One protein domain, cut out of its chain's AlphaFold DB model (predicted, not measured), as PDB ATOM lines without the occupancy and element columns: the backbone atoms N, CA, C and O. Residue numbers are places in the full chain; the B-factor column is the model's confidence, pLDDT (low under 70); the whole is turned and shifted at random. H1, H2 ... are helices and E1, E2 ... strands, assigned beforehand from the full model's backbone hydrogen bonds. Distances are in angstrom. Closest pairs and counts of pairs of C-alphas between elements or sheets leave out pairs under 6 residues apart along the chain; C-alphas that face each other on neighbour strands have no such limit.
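What this domain is: This is residues 185 to 277 of the 880 residues of the protein "Ankyrin-2" of Colletotrichum tanaceti (UniProt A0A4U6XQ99). A small ribbon of two strands, E1 and E2, joins a cluster of four helices to a loosely held loop of three short helices, H3, H4 and H5. The cluster is made of two helical hairpins, H1 with H2 and H6 with H7, set side by side with their four helices roughly aligned; H3, H4 and H5 touch no helix. The printed part has 93 residues, with seven named helices and two named strands in the order H1 H2 E1 H3 H4 H5 E2 H6 H7; the sheet, E1 - E2, is antiparallel and the class is mostly helix. The whole is compact, with a radius of gyration of the C-alphas of 12.8 A and spans of 34 by 27 by 24 A.

How they stand to each other: Strands E1, residues 211 to 213, and E2, residues 242 to 244, are antiparallel neighbours at 136 degrees. N 211 and O 244 are 3.0 A apart and N 244 and O 211 2.8 A, both within hydrogen-bond range. After E2 comes H6, residues 246 to 252. H6 touches H1, residues 185 to 190, the same way at a shallow tilt of 11 degrees; their closest C-alphas, of Val 186 and Pro 246, are 4.4 A apart. H6 forms a hairpin with H7, residues 258 to 270: they touch, opposite ways, at a shallow tilt of 32 degrees, only just short of steep, closest at the C-alphas of Ala 247 and Leu 268, 6.2 A. H1 forms a hairpin with H2, residues 194 to 202: they touch, opposite ways, at a shallow tilt of 17 degrees, closest at the C-alphas of Leu 185 and Val 197, 5.8 A. H7, with residues 260 to 264 alone, touches H2; the closest C-alphas, of Tyr 194 and Leu 264, are 5.6 A apart. H2 and H6 are apart. Between E1 and E2 along the chain, H3, residues 216 to 222, is apart from H4, residues 227 to 230. H4 is close to but not clearly touching H6, with the C-alphas of Ile 229 and Leu 252 7.7 A apart, and likewise H5, residues 234 to 237. Every O i to N i+4 pair is within hydrogen-bond range in H1, H2, H6 and H7; H3 has 2 of 3, and H4 and H5 are too short for such a pair.

Where its parts are: H1 begins at C-alpha 185, (155.224, 218.480, 117.678). H7, the longest helix, measures 18.2 A and ends at C-alpha 270, (158.880, 212.672, 132.000). H2 measures 12.3 A, H3 10.4 A, H6 9.9 A and H1 8.5 A; H4 and H5 measure 5.4 A each. E1 measures 6.2 A, and E2 6.4 A from C-alpha 242 at (172.229, 223.190, 117.976).

The domain as a whole: The two C-alphas farthest apart, of His 203 and Gly 236, are 37.1 A apart. The printed part has no cut and no long link; H2 to E1, with 8 residues, is short and the others are tight. The mean pLDDT of the printed part is 74.7; 32 residues, 214 to 218, 220 to 241 and 254 to 258, are under 70.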
ATOM      1  N   LEU A 185     154.900 218.530 116.255       89.88
ATOM      2  CA  LEU A 185     155.224 218.480 117.678       89.88
ATOM      3  C   LEU A 185     156.227 219.567 118.096       89.88
ATOM      4  O   LEU A 185     156.044 220.195 119.142       89.88
ATOM      5  N   VAL A 186     157.269 219.816 117.297       85.31
ATOM      6  CA  VAL A 186     158.249 220.887 117.552       85.31
ATOM      7  C   VAL A 186     157.585 222.259 117.417       85.31
ATOM      8  O   VAL A 186     157.797 223.116 118.272       85.31
ATOM      9  N   LEU A 187     156.721 222.455 116.413       83.50
ATOM     10  CA  LEU A 187     155.954 223.697 116.237       83.50
ATOM     11  C   LEU A 187     154.971 223.955 117.389       83.50
ATOM     12  O   LEU A 187     154.923 225.065 117.924       83.50
ATOM     13  N   ALA A 188     154.221 222.930 117.806       88.19
ATOM     14  CA  ALA A 188     153.330 222.998 118.962       88.19
ATOM     15  C   ALA A 188     154.104 223.293 120.253       88.19
ATOM     16  O   ALA A 188     153.666 224.118 121.053       88.19
ATOM     17  N   SER A 189     155.269 222.665 120.439       87.75
ATOM     18  CA  SER A 189     156.122 222.890 121.612       87.75
ATOM     19  C   SER A 189     156.693 224.306 121.628       87.75
ATOM     20  O   SER A 189     156.626 224.968 122.660       87.75
ATOM     21  N   LEU A 190     157.148 224.819 120.475       81.44
ATOM     22  CA  LEU A 190     157.576 226.211 120.335       81.44
ATOM     23  C   LEU A 190     156.441 227.174 120.697       81.44
ATOM     24  O   LEU A 190     156.661 228.122 121.434       81.44
ATOM     25  N   LYS A 191     155.203 226.948 120.245       80.69
ATOM     26  CA  LYS A 191     154.054 227.800 120.613       80.69
ATOM     27  C   LYS A 191     153.382 227.428 121.942       80.69
ATOM     28  O   LYS A 191     152.282 227.909 122.210       80.69
ATOM     29  N   GLN A 192     154.040 226.619 122.778       85.75
ATOM     30  CA  GLN A 192     153.558 226.143 124.081       85.75
ATOM     31  C   GLN A 192     152.136 225.546 124.065       85.75
ATOM     32  O   GLN A 192     151.351 225.698 125.001       85.75
ATOM     33  N   ARG A 193     151.756 224.853 122.990       88.56
ATOM     34  CA  ARG A 193     150.415 224.274 122.822       88.56
ATOM     35  C   ARG A 193     150.296 222.948 123.577       88.56
ATOM     36  O   ARG A 193     150.217 221.887 122.965       88.56
ATOM     37  N   TYR A 194     150.292 223.009 124.912       89.75
ATOM     38  CA  TYR A 194     150.363 221.848 125.812       89.75
ATOM     39  C   TYR A 194     149.402 220.699 125.446       89.75
ATOM     40  O   TYR A 194     149.842 219.562 125.267       89.75
ATOM     41  N   GLU A 195     148.107 220.982 125.266       91.44
ATOM     42  CA  GLU A 195     147.126 219.939 124.924       91.44
ATOM     43  C   GLU A 195     147.339 219.359 123.512       91.44
ATOM     44  O   GLU A 195     147.123 218.166 123.315       91.44
ATOM     45  N   VAL A 196     147.847 220.144 122.551       92.62
ATOM     46  CA  VAL A 196     148.239 219.637 121.221       92.62
ATOM     47  C   VAL A 196     149.473 218.738 121.319       92.62
ATOM     48  O   VAL A 196     149.492 217.670 120.718       92.62
ATOM     49  N   VAL A 197     150.494 219.122 122.092       92.88
ATOM     50  CA  VAL A 197     151.702 218.299 122.298       92.88
ATOM     51  C   VAL A 197     151.336 216.943 122.901       92.88
ATOM     52  O   VAL A 197     151.791 215.899 122.435       92.88
ATOM     53  N   LYS A 198     150.462 216.951 123.910       93.44
ATOM     54  CA  LYS A 198     149.928 215.747 124.549       93.44
ATOM     55  C   LYS A 198     149.114 214.888 123.578       93.44
ATOM     56  O   LYS A 198     149.281 213.671 123.583       93.44
ATOM     57  N   LEU A 199     148.286 215.504 122.731       94.56
ATOM     58  CA  LEU A 199     147.522 214.824 121.682       94.56
ATOM     59  C   LEU A 199     148.442 214.141 120.655       94.56
ATOM     60  O   LEU A 199     148.306 212.948 120.400       94.56
ATOM     61  N   LEU A 200     149.412 214.873 120.103       93.25
ATOM     62  CA  LEU A 200     150.371 214.349 119.125       93.25
ATOM     63  C   LEU A 200     151.178 213.179 119.709       93.25
ATOM     64  O   LEU A 200     151.298 212.134 119.073       93.25
ATOM     65  N   HIS A 201     151.658 213.304 120.950       93.38
ATOM     66  CA  HIS A 201     152.360 212.220 121.637       93.38
ATOM     67  C   HIS A 201     151.459 210.994 121.889       93.38
ATOM     68  O   HIS A 201     151.902 209.864 121.697       93.38
ATOM     69  N   GLN A 202     150.178 211.180 122.234       92.75
ATOM     70  CA  GLN A 202     149.207 210.077 122.346       92.75
ATOM     71  C   GLN A 202     148.969 209.346 121.015       92.75
ATOM     72  O   GLN A 202     148.727 208.141 121.024       92.75
ATOM     73  N   HIS A 203     149.080 210.050 119.887       92.44
ATOM     74  CA  HIS A 203     149.025 209.474 118.539       92.44
ATOM     75  C   HIS A 203     150.390 208.966 118.024       92.44
ATOM     76  O   HIS A 203     150.476 208.504 116.888       92.44
ATOM     77  N   GLY A 204     151.436 208.974 118.860       90.00
ATOM     78  CA  GLY A 204     152.719 208.325 118.582       90.00
ATOM     79  C   GLY A 204     153.853 209.232 118.097       90.00
ATOM     80  O   GLY A 204     154.838 208.693 117.602       90.00
ATOM     81  N   ALA A 205     153.744 210.558 118.239       89.38
ATOM     82  CA  ALA A 205     154.824 211.491 117.894       89.38
ATOM     83  C   ALA A 205     156.118 211.204 118.680       89.38
ATOM     84  O   ALA A 205     156.071 211.058 119.908       89.38
ATOM     85  N   ASP A 206     157.274 211.193 118.011       86.00
ATOM     86  CA  ASP A 206     158.564 211.020 118.689       86.00
ATOM     87  C   ASP A 206     159.038 212.340 119.333       86.00
ATOM     88  O   ASP A 206     159.137 213.390 118.698       86.00
ATOM     89  N   LEU A 207     159.374 212.283 120.625       86.50
ATOM     90  CA  LEU A 207     159.805 213.433 121.425       86.50
ATOM     91  C   LEU A 207     161.292 213.801 121.236       86.50
ATOM     92  O   LEU A 207     161.766 214.758 121.856       86.50
ATOM     93  N   LYS A 208     162.056 213.021 120.458       82.06
ATOM     94  CA  LYS A 208     163.521 213.150 120.316       82.06
ATOM     95  C   LYS A 208     164.021 213.823 119.029       82.06
ATOM     96  O   LYS A 208     165.029 214.531 119.138       82.06
ATOM     97  N   PRO A 209     163.419 213.616 117.839       76.88
ATOM     98  CA  PRO A 209     163.862 214.241 116.600       76.88
ATOM     99  C   PRO A 209     163.850 215.764 116.693       76.88
ATOM    100  O   PRO A 209     163.077 216.363 117.437       76.88
ATOM    101  N   GLY A 210     164.717 216.396 115.916       74.44
ATOM    102  CA  GLY A 210     164.819 217.843 115.864       74.44
ATOM    103  C   GLY A 210     165.559 218.303 114.621       74.44
ATOM    104  O   GLY A 210     166.234 217.513 113.957       74.44
ATOM    105  N   VAL A 211     165.439 219.590 114.320       76.88
ATOM    106  CA  VAL A 211     166.133 220.224 113.192       76.88
ATOM    107  C   VAL A 211     167.425 220.856 113.702       76.88
ATOM    108  O   VAL A 211     167.428 221.507 114.744       76.88
ATOM    109  N   PHE A 212     168.538 220.664 112.995       76.69
ATOM    110  CA  PHE A 212     169.777 221.374 113.313       76.69
ATOM    111  C   PHE A 212     169.705 222.805 112.781       76.69
ATOM    112  O   PHE A 212     169.640 222.999 111.570       76.69
ATOM    113  N   ILE A 213     169.760 223.787 113.680       73.38
ATOM    114  CA  ILE A 213     169.826 225.211 113.342       73.38
ATOM    115  C   ILE A 213     171.296 225.638 113.397       73.38
ATOM    116  O   ILE A 213     171.951 225.448 114.426       73.38
ATOM    117  N   LYS A 214     171.830 226.179 112.295       69.81
ATOM    118  CA  LYS A 214     173.220 226.655 112.196       69.81
ATOM    119  C   LYS A 214     173.306 228.168 112.002       69.81
ATOM    120  O   LYS A 214     174.227 228.778 112.535       69.81
ATOM    121  N   THR A 215     172.382 228.761 111.250       66.06
ATOM    122  CA  THR A 215     172.377 230.195 110.908       66.06
ATOM    123  C   THR A 215     171.061 230.892 111.270       66.06
ATOM    124  O   THR A 215     170.065 230.261 111.632       66.06
ATOM    125  N   GLU A 216     171.045 232.224 111.159       65.00
ATOM    126  CA  GLU A 216     169.803 233.008 111.140       65.00
ATOM    127  C   GLU A 216     168.879 232.582 109.996       65.00
ATOM    128  O   GLU A 216     167.675 232.441 110.208       65.00
ATOM    129  N   ASP A 217     169.438 232.335 108.811       65.38
ATOM    130  CA  ASP A 217     168.675 231.948 107.626       65.38
ATOM    131  C   ASP A 217     168.015 230.576 107.790       65.38
ATOM    132  O   ASP A 217     166.861 230.412 107.396       65.38
ATOM    133  N   ASP A 218     168.681 229.618 108.451       66.75
ATOM    134  CA  ASP A 218     168.081 228.325 108.800       66.75
ATOM    135  C   ASP A 218     166.816 228.527 109.646       66.75
ATOM    136  O   ASP A 218     165.787 227.910 109.378       66.75
ATOM    137  N   TRP A 219     166.845 229.425 110.638       70.62
ATOM    138  CA  TRP A 219     165.651 229.747 111.424       70.62
ATOM    139  C   TRP A 219     164.603 230.491 110.596       70.62
ATOM    140  O   TRP A 219     163.441 230.091 110.595       70.62
ATOM    141  N   CYS A 220     165.000 231.530 109.855       63.97
ATOM    142  CA  CYS A 220     164.092 232.316 109.015       63.97
ATOM    143  C   CYS A 220     163.408 231.470 107.927       63.97
ATOM    144  O   CYS A 220     162.309 231.814 107.495       63.97
ATOM    145  N   SER A 221     164.023 230.360 107.505       61.22
ATOM    146  CA  SER A 221     163.441 229.415 106.546       61.22
ATOM    147  C   SER A 221     162.231 228.645 107.095       61.22
ATOM    148  O   SER A 221     161.368 228.232 106.320       61.22
ATOM    149  N   TYR A 222     162.135 228.494 108.422       60.25
ATOM    150  CA  TYR A 222     161.060 227.766 109.106       60.25
ATOM    151  C   TYR A 222     160.152 228.669 109.955       60.25
ATOM    152  O   TYR A 222     159.009 228.306 110.236       60.25
ATOM    153  N   PHE A 223     160.642 229.840 110.371       65.31
ATOM    154  CA  PHE A 223     159.986 230.725 111.327       65.31
ATOM    155  C   PHE A 223     160.046 232.190 110.857       65.31
ATOM    156  O   PHE A 223     161.131 232.763 110.773       65.31
ATOM    157  N   PRO A 224     158.899 232.851 110.605       51.94
ATOM    158  CA  PRO A 224     158.877 234.231 110.103       51.94
ATOM    159  C   PRO A 224     159.206 235.294 111.166       51.94
ATOM    160  O   PRO A 224     159.403 236.459 110.825       51.94
ATOM    161  N   ASP A 225     159.239 234.915 112.447       55.38
ATOM    162  CA  ASP A 225     159.506 235.803 113.580       55.38
ATOM    163  C   ASP A 225     161.018 235.850 113.868       55.38
ATOM    164  O   ASP A 225     161.578 234.943 114.496       55.38
ATOM    165  N   ARG A 226     161.683 236.904 113.368       53.22
ATOM    166  CA  ARG A 226     163.122 237.150 113.579       53.22
ATOM    167  C   ARG A 226     163.457 237.524 115.025       53.22
ATOM    168  O   ARG A 226     164.545 237.207 115.497       53.22
ATOM    169  N   ASN A 227     162.534 238.170 115.735       49.47
ATOM    170  CA  ASN A 227     162.859 238.870 116.979       49.47
ATOM    171  C   ASN A 227     163.014 237.917 118.177       49.47
ATOM    172  O   ASN A 227     163.751 238.219 119.109       49.47
ATOM    173  N   ARG A 228     162.401 236.724 118.143       51.50
ATOM    174  CA  ARG A 228     162.383 235.812 119.306       51.50
ATOM    175  C   ARG A 228     163.663 235.019 119.586       51.50
ATOM    176  O   ARG A 228     163.836 234.603 120.725       51.50
ATOM    177  N   ILE A 229     164.562 234.793 118.617       47.69
ATOM    178  CA  ILE A 229     165.898 234.260 118.981       47.69
ATOM    179  C   ILE A 229     166.721 235.348 119.679       47.69
ATOM    180  O   ILE A 229     167.500 235.046 120.583       47.69
ATOM    181  N   LEU A 230     166.560 236.598 119.239       42.22
ATOM    182  CA  LEU A 230     167.355 237.730 119.704       42.22
ATOM    183  C   LEU A 230     167.077 238.039 121.184       42.22
ATOM    184  O   LEU A 230     168.027 238.290 121.916       42.22
ATOM    185  N   ASP A 231     165.833 237.880 121.655       43.91
ATOM    186  CA  ASP A 231     165.464 238.044 123.077       43.91
ATOM    187  C   ASP A 231     166.174 237.071 124.045       43.91
ATOM    188  O   ASP A 231     166.291 237.368 125.234       43.91
ATOM    189  N   LEU A 232     166.667 235.919 123.569       47.69
ATOM    190  CA  LEU A 232     167.482 235.000 124.378       47.69
ATOM    191  C   LEU A 232     168.990 235.113 124.108       47.69
ATOM    192  O   LEU A 232     169.771 234.456 124.796       47.69
ATOM    193  N   ASP A 233     169.396 235.884 123.093       46.75
ATOM    194  CA  ASP A 233     170.776 236.016 122.596       46.75
ATOM    195  C   ASP A 233     171.523 234.665 122.466       46.75
ATOM    196  O   ASP A 233     172.740 234.534 122.615       46.75
ATOM    197  N   ILE A 234     170.781 233.594 122.163       49.38
ATOM    198  CA  ILE A 234     171.340 232.238 122.114       49.38
ATOM    199  C   ILE A 234     172.348 232.091 120.971       49.38
ATOM    200  O   ILE A 234     173.212 231.224 121.052       49.38
ATOM    201  N   ARG A 235     172.329 232.962 119.953       44.53
ATOM    202  CA  ARG A 235     173.358 232.984 118.899       44.53
ATOM    203  C   ARG A 235     174.725 233.453 119.400       44.53
ATOM    204  O   ARG A 235     175.722 232.914 118.930       44.53
ATOM    205  N   GLY A 236     174.790 234.376 120.365       46.72
ATOM    206  CA  GLY A 236     176.059 234.804 120.961       46.72
ATOM    207  C   GLY A 236     176.792 233.671 121.692       46.72
ATOM    208  O   GLY A 236     178.020 233.635 121.708       46.72
ATOM    209  N   ALA A 237     176.048 232.705 122.244       44.12
ATOM    210  CA  ALA A 237     176.602 231.578 123.002       44.12
ATOM    211  C   ALA A 237     176.558 230.218 122.270       44.12
ATOM    212  O   ALA A 237     177.361 229.329 122.557       44.12
ATOM    213  N   CYS A 238     175.675 230.038 121.285       46.91
ATOM    214  CA  CYS A 238     175.704 228.910 120.354       46.91
ATOM    215  C   CYS A 238     176.603 229.233 119.156       46.91
ATOM    216  O   CYS A 238     176.151 229.278 118.015       46.91
ATOM    217  N   SER A 239     177.913 229.331 119.396       46.25
ATOM    218  CA  SER A 239     178.950 229.363 118.347       46.25
ATOM    219  C   SER A 239     179.059 228.040 117.553       46.25
ATOM    220  O   SER A 239     180.038 227.798 116.850       46.25
ATOM    221  N   SER A 240     178.085 227.139 117.707       56.69
ATOM    222  CA  SER A 240     178.015 225.810 117.108       56.69
ATOM    223  C   SER A 240     176.548 225.439 116.843       56.69
ATOM    224  O   SER A 240     175.667 225.897 117.577       56.69
ATOM    225  N   PRO A 241     176.261 224.625 115.814       66.12
ATOM    226  CA  PRO A 241     174.892 224.292 115.434       66.12
ATOM    227  C   PRO A 241     174.194 223.449 116.507       66.12
ATOM    228  O   PRO A 241     174.713 222.411 116.920       66.12
ATOM    229  N   PHE A 242     172.994 223.860 116.921       71.81
ATOM    230  CA  PHE A 242     172.229 223.190 117.976       71.81
ATOM    231  C   PHE A 242     171.015 222.432 117.423       71.81
ATOM    232  O   PHE A 242     170.491 222.741 116.353       71.81
ATOM    233  N   LEU A 243     170.565 221.415 118.164       78.81
ATOM    234  CA  LEU A 243     169.410 220.592 117.807       78.81
ATOM    235  C   LEU A 243     168.119 221.179 118.400       78.81
ATOM    236  O   LEU A 243     167.919 221.149 119.614       78.81
ATOM    237  N   LEU A 244     167.220 221.655 117.540       80.88
ATOM    238  CA  LEU A 244     165.875 222.094 117.898       80.88
ATOM    239  C   LEU A 244     164.913 220.897 117.926       80.88
ATOM    240  O   LEU A 244     164.249 220.594 116.935       80.88
ATOM    241  N   ASN A 245     164.866 220.202 119.061       86.88
ATOM    242  CA  ASN A 245     163.865 219.172 119.360       86.88
ATOM    243  C   ASN A 245     162.672 219.774 120.156       86.88
ATOM    244  O   ASN A 245     162.731 220.950 120.528       86.88
ATOM    245  N   PRO A 246     161.596 219.014 120.453       88.56
ATOM    246  CA  PRO A 246     160.423 219.529 121.168       88.56
ATOM    247  C   PRO A 246     160.745 220.167 122.527       88.56
ATOM    248  O   PRO A 246     160.206 221.220 122.860       88.56
ATOM    249  N   ALA A 247     161.658 219.570 123.301       87.25
ATOM    250  CA  ALA A 247     162.037 220.083 124.619       87.25
ATOM    251  C   ALA A 247     162.854 221.384 124.521       87.25
ATOM    252  O   ALA A 247     162.595 222.323 125.267       87.25
ATOM    253  N   ALA A 248     163.787 221.476 123.568       82.75
ATOM    254  CA  ALA A 248     164.513 222.708 123.271       82.75
ATOM    255  C   ALA A 248     163.566 223.818 122.783       82.75
ATOM    256  O   ALA A 248     163.663 224.951 123.243       82.75
ATOM    257  N   ALA A 249     162.609 223.488 121.911       83.00
ATOM    258  CA  ALA A 249     161.608 224.428 121.412       83.00
ATOM    259  C   ALA A 249     160.705 224.983 122.529       83.00
ATOM    260  O   ALA A 249     160.435 226.183 122.548       83.00
ATOM    261  N   ALA A 250     160.296 224.138 123.484       85.88
ATOM    262  CA  ALA A 250     159.536 224.566 124.659       85.88
ATOM    263  C   ALA A 250     160.328 225.534 125.561       85.88
ATOM    264  O   ALA A 250     159.752 226.485 126.078       85.88
ATOM    265  N   VAL A 251     161.644 225.331 125.717       81.44
ATOM    266  CA  VAL A 251     162.512 226.245 126.486       81.44
ATOM    267  C   VAL A 251     162.772 227.561 125.730       81.44
ATOM    268  O   VAL A 251     162.808 228.613 126.358       81.44
ATOM    269  N   LEU A 252     162.934 227.528 124.399       76.75
ATOM    270  CA  LEU A 252     163.278 228.713 123.590       76.75
ATOM    271  C   LEU A 252     162.204 229.802 123.551       76.75
ATOM    272  O   LEU A 252     162.533 230.977 123.462       76.75
ATOM    273  N   ASN A 253     160.924 229.446 123.552       71.12
ATOM    274  CA  ASN A 253     159.852 230.440 123.526       71.12
ATOM    275  C   ASN A 253     159.263 230.601 124.928       71.12
ATOM    276  O   ASN A 253     158.063 230.410 125.110       71.12
ATOM    277  N   TRP A 254     160.099 230.907 125.923       67.06
ATOM    278  CA  TRP A 254     159.638 231.216 127.277       67.06
ATOM    279  C   TRP A 254     158.734 232.461 127.244       67.06
ATOM    280  O   TRP A 254     159.138 233.520 126.768       67.06
ATOM    281  N   THR A 255     157.492 232.341 127.716       61.19
ATOM    282  CA  THR A 255     156.494 233.429 127.724       61.19
ATOM    283  C   THR A 255     156.071 233.774 129.150       61.19
ATOM    284  O   THR A 255     156.413 233.078 130.104       61.19
ATOM    285  N   VAL A 256     155.298 234.856 129.284       51.69
ATOM    286  CA  VAL A 256     154.756 235.358 130.559       51.69
ATOM    287  C   VAL A 256     153.833 234.341 131.258       51.69
ATOM    288  O   VAL A 256     153.734 234.346 132.481       51.69
ATOM    289  N   ASP A 257     153.202 233.428 130.511       59.44
ATOM    290  CA  ASP A 257     152.355 232.355 131.051       59.44
ATOM    291  C   ASP A 257     153.197 231.169 131.555       59.44
ATOM    292  O   ASP A 257     153.128 230.049 131.043       59.44
ATOM    293  N   GLU A 258     154.007 231.415 132.590       67.12
ATOM    294  CA  GLU A 258     155.006 230.470 133.110       67.12
ATOM    295  C   GLU A 258     154.448 229.053 133.334       67.12
ATOM    296  O   GLU A 258     155.118 228.060 133.054       67.12
ATOM    297  N   ARG A 259     153.205 228.935 133.816       75.00
ATOM    298  CA  ARG A 259     152.616 227.660 134.242       75.00
ATOM    299  C   ARG A 259     152.512 226.622 133.121       75.00
ATOM    300  O   ARG A 259     152.798 225.448 133.364       75.00
ATOM    301  N   ASP A 260     152.120 227.026 131.916       72.81
ATOM    302  CA  ASP A 260     151.907 226.081 130.813       72.81
ATOM    303  C   ASP A 260     153.228 225.676 130.156       72.81
ATOM    304  O   ASP A 260     153.424 224.494 129.857       72.81
ATOM    305  N   CYS A 261     154.191 226.601 130.076       77.94
ATOM    306  CA  CYS A 261     155.583 226.300 129.738       77.94
ATOM    307  C   CYS A 261     156.188 225.260 130.704       77.94
ATOM    308  O   CYS A 261     156.729 224.232 130.282       77.94
ATOM    309  N   GLN A 262     156.031 225.471 132.016       84.19
ATOM    310  CA  GLN A 262     156.527 224.559 133.051       84.19
ATOM    311  C   GLN A 262     155.883 223.164 132.953       84.19
ATOM    312  O   GLN A 262     156.597 222.157 133.001       84.19
ATOM    313  N   ASN A 263     154.558 223.092 132.773       86.56
ATOM    314  CA  ASN A 263     153.821 221.837 132.582       86.56
ATOM    315  C   ASN A 263     154.293 221.078 131.331       86.56
ATOM    316  O   ASN A 263     154.511 219.865 131.388       86.56
ATOM    317  N   LEU A 264     154.485 221.790 130.217       88.88
ATOM    318  CA  LEU A 264     154.956 221.241 128.947       88.88
ATOM    319  C   LEU A 264     156.367 220.654 129.057       88.88
ATOM    320  O   LEU A 264     156.580 219.502 128.681       88.88
ATOM    321  N   ILE A 265     157.315 221.404 129.622       88.12
ATOM    322  CA  ILE A 265     158.693 220.937 129.828       88.12
ATOM    323  C   ILE A 265     158.706 219.693 130.728       88.12
ATOM    324  O   ILE A 265     159.332 218.688 130.386       88.12
ATOM    325  N   GLN A 266     157.972 219.714 131.849       88.69
ATOM    326  CA  GLN A 266     157.872 218.556 132.745       88.69
ATOM    327  C   GLN A 266     157.261 217.331 132.052       88.69
ATOM    328  O   GLN A 266     157.725 216.214 132.279       88.69
ATOM    329  N   TYR A 267     156.240 217.519 131.211       91.56
ATOM    330  CA  TYR A 267     155.620 216.445 130.435       91.56
ATOM    331  C   TYR A 267     156.610 215.830 129.438       91.56
ATOM    332  O   TYR A 267     156.836 214.620 129.474       91.56
ATOM    333  N   LEU A 268     157.258 216.657 128.612       90.75
ATOM    334  CA  LEU A 268     158.228 216.204 127.611       90.75
ATOM    335  C   LEU A 268     159.378 215.414 128.252       90.75
ATOM    336  O   LEU A 268     159.696 214.320 127.790       90.75
ATOM    337  N   VAL A 269     159.956 215.912 129.353       89.00
ATOM    338  CA  VAL A 269     161.058 215.225 130.052       89.00
ATOM    339  C   VAL A 269     160.591 213.918 130.704       89.00
ATOM    340  O   VAL A 269     161.247 212.890 130.535       89.00
ATOM    341  N   ARG A 270     159.433 213.900 131.387       89.38
ATOM    342  CA  ARG A 270     158.880 212.672 132.000       89.38
ATOM    343  C   ARG A 270     158.572 211.574 130.981       89.38
ATOM    344  O   ARG A 270     158.627 210.399 131.336       89.38
ATOM    345  N   HIS A 271     158.266 211.942 129.739       89.25
ATOM    346  CA  HIS A 271     157.995 211.003 128.650       89.25
ATOM    347  C   HIS A 271     159.215 210.701 127.755       89.25
ATOM    348  O   HIS A 271     159.092 209.962 126.782       89.25
ATOM    349  N   GLY A 272     160.416 211.174 128.117       86.44
ATOM    350  CA  GLY A 272     161.676 210.773 127.477       86.44
ATOM    351  C   GLY A 272     162.193 211.701 126.371       86.44
ATOM    352  O   GLY A 272     163.102 211.308 125.633       86.44
ATOM    353  N   GLY A 273     161.652 212.917 126.264       86.06
ATOM    354  CA  GLY A 273     162.248 214.011 125.498       86.06
ATOM    355  C   GLY A 273     163.554 214.501 126.140       86.06
ATOM    356  O   GLY A 273     163.694 214.521 127.363       86.06
ATOM    357  N   THR A 274     164.534 214.885 125.319       85.94
ATOM    358  CA  THR A 274     165.883 215.249 125.787       85.94
ATOM    359  C   THR A 274     166.078 216.760 125.843       85.94
ATOM    360  O   THR A 274     166.028 217.418 124.806       85.94
ATOM    361  N   LEU A 275     166.359 217.314 127.026       85.88
ATOM    362  CA  LEU A 275     166.749 218.723 127.158       85.88
ATOM    363  C   LEU A 275     168.105 218.995 126.470       85.88
ATOM    364  O   LEU A 275     168.976 218.119 126.504       85.88
ATOM    365  N   PRO A 276     168.296 220.180 125.858       80.12
ATOM    366  CA  PRO A 276     169.583 220.588 125.301       80.12
ATOM    367  C   PRO A 276     170.589 220.942 126.406       80.12
ATOM    368  O   PRO A 276     170.208 221.358 127.498       80.12
ATOM    369  N   ASP A 277     171.883 220.848 126.102       77.31
ATOM    370  CA  ASP A 277     172.966 221.033 127.083       77.31
ATOM    371  C   ASP A 277     172.980 222.449 127.712       77.31
ATOM    372  O   ASP A 277     173.384 222.618 128.863       77.31
TER     373      ASP A 277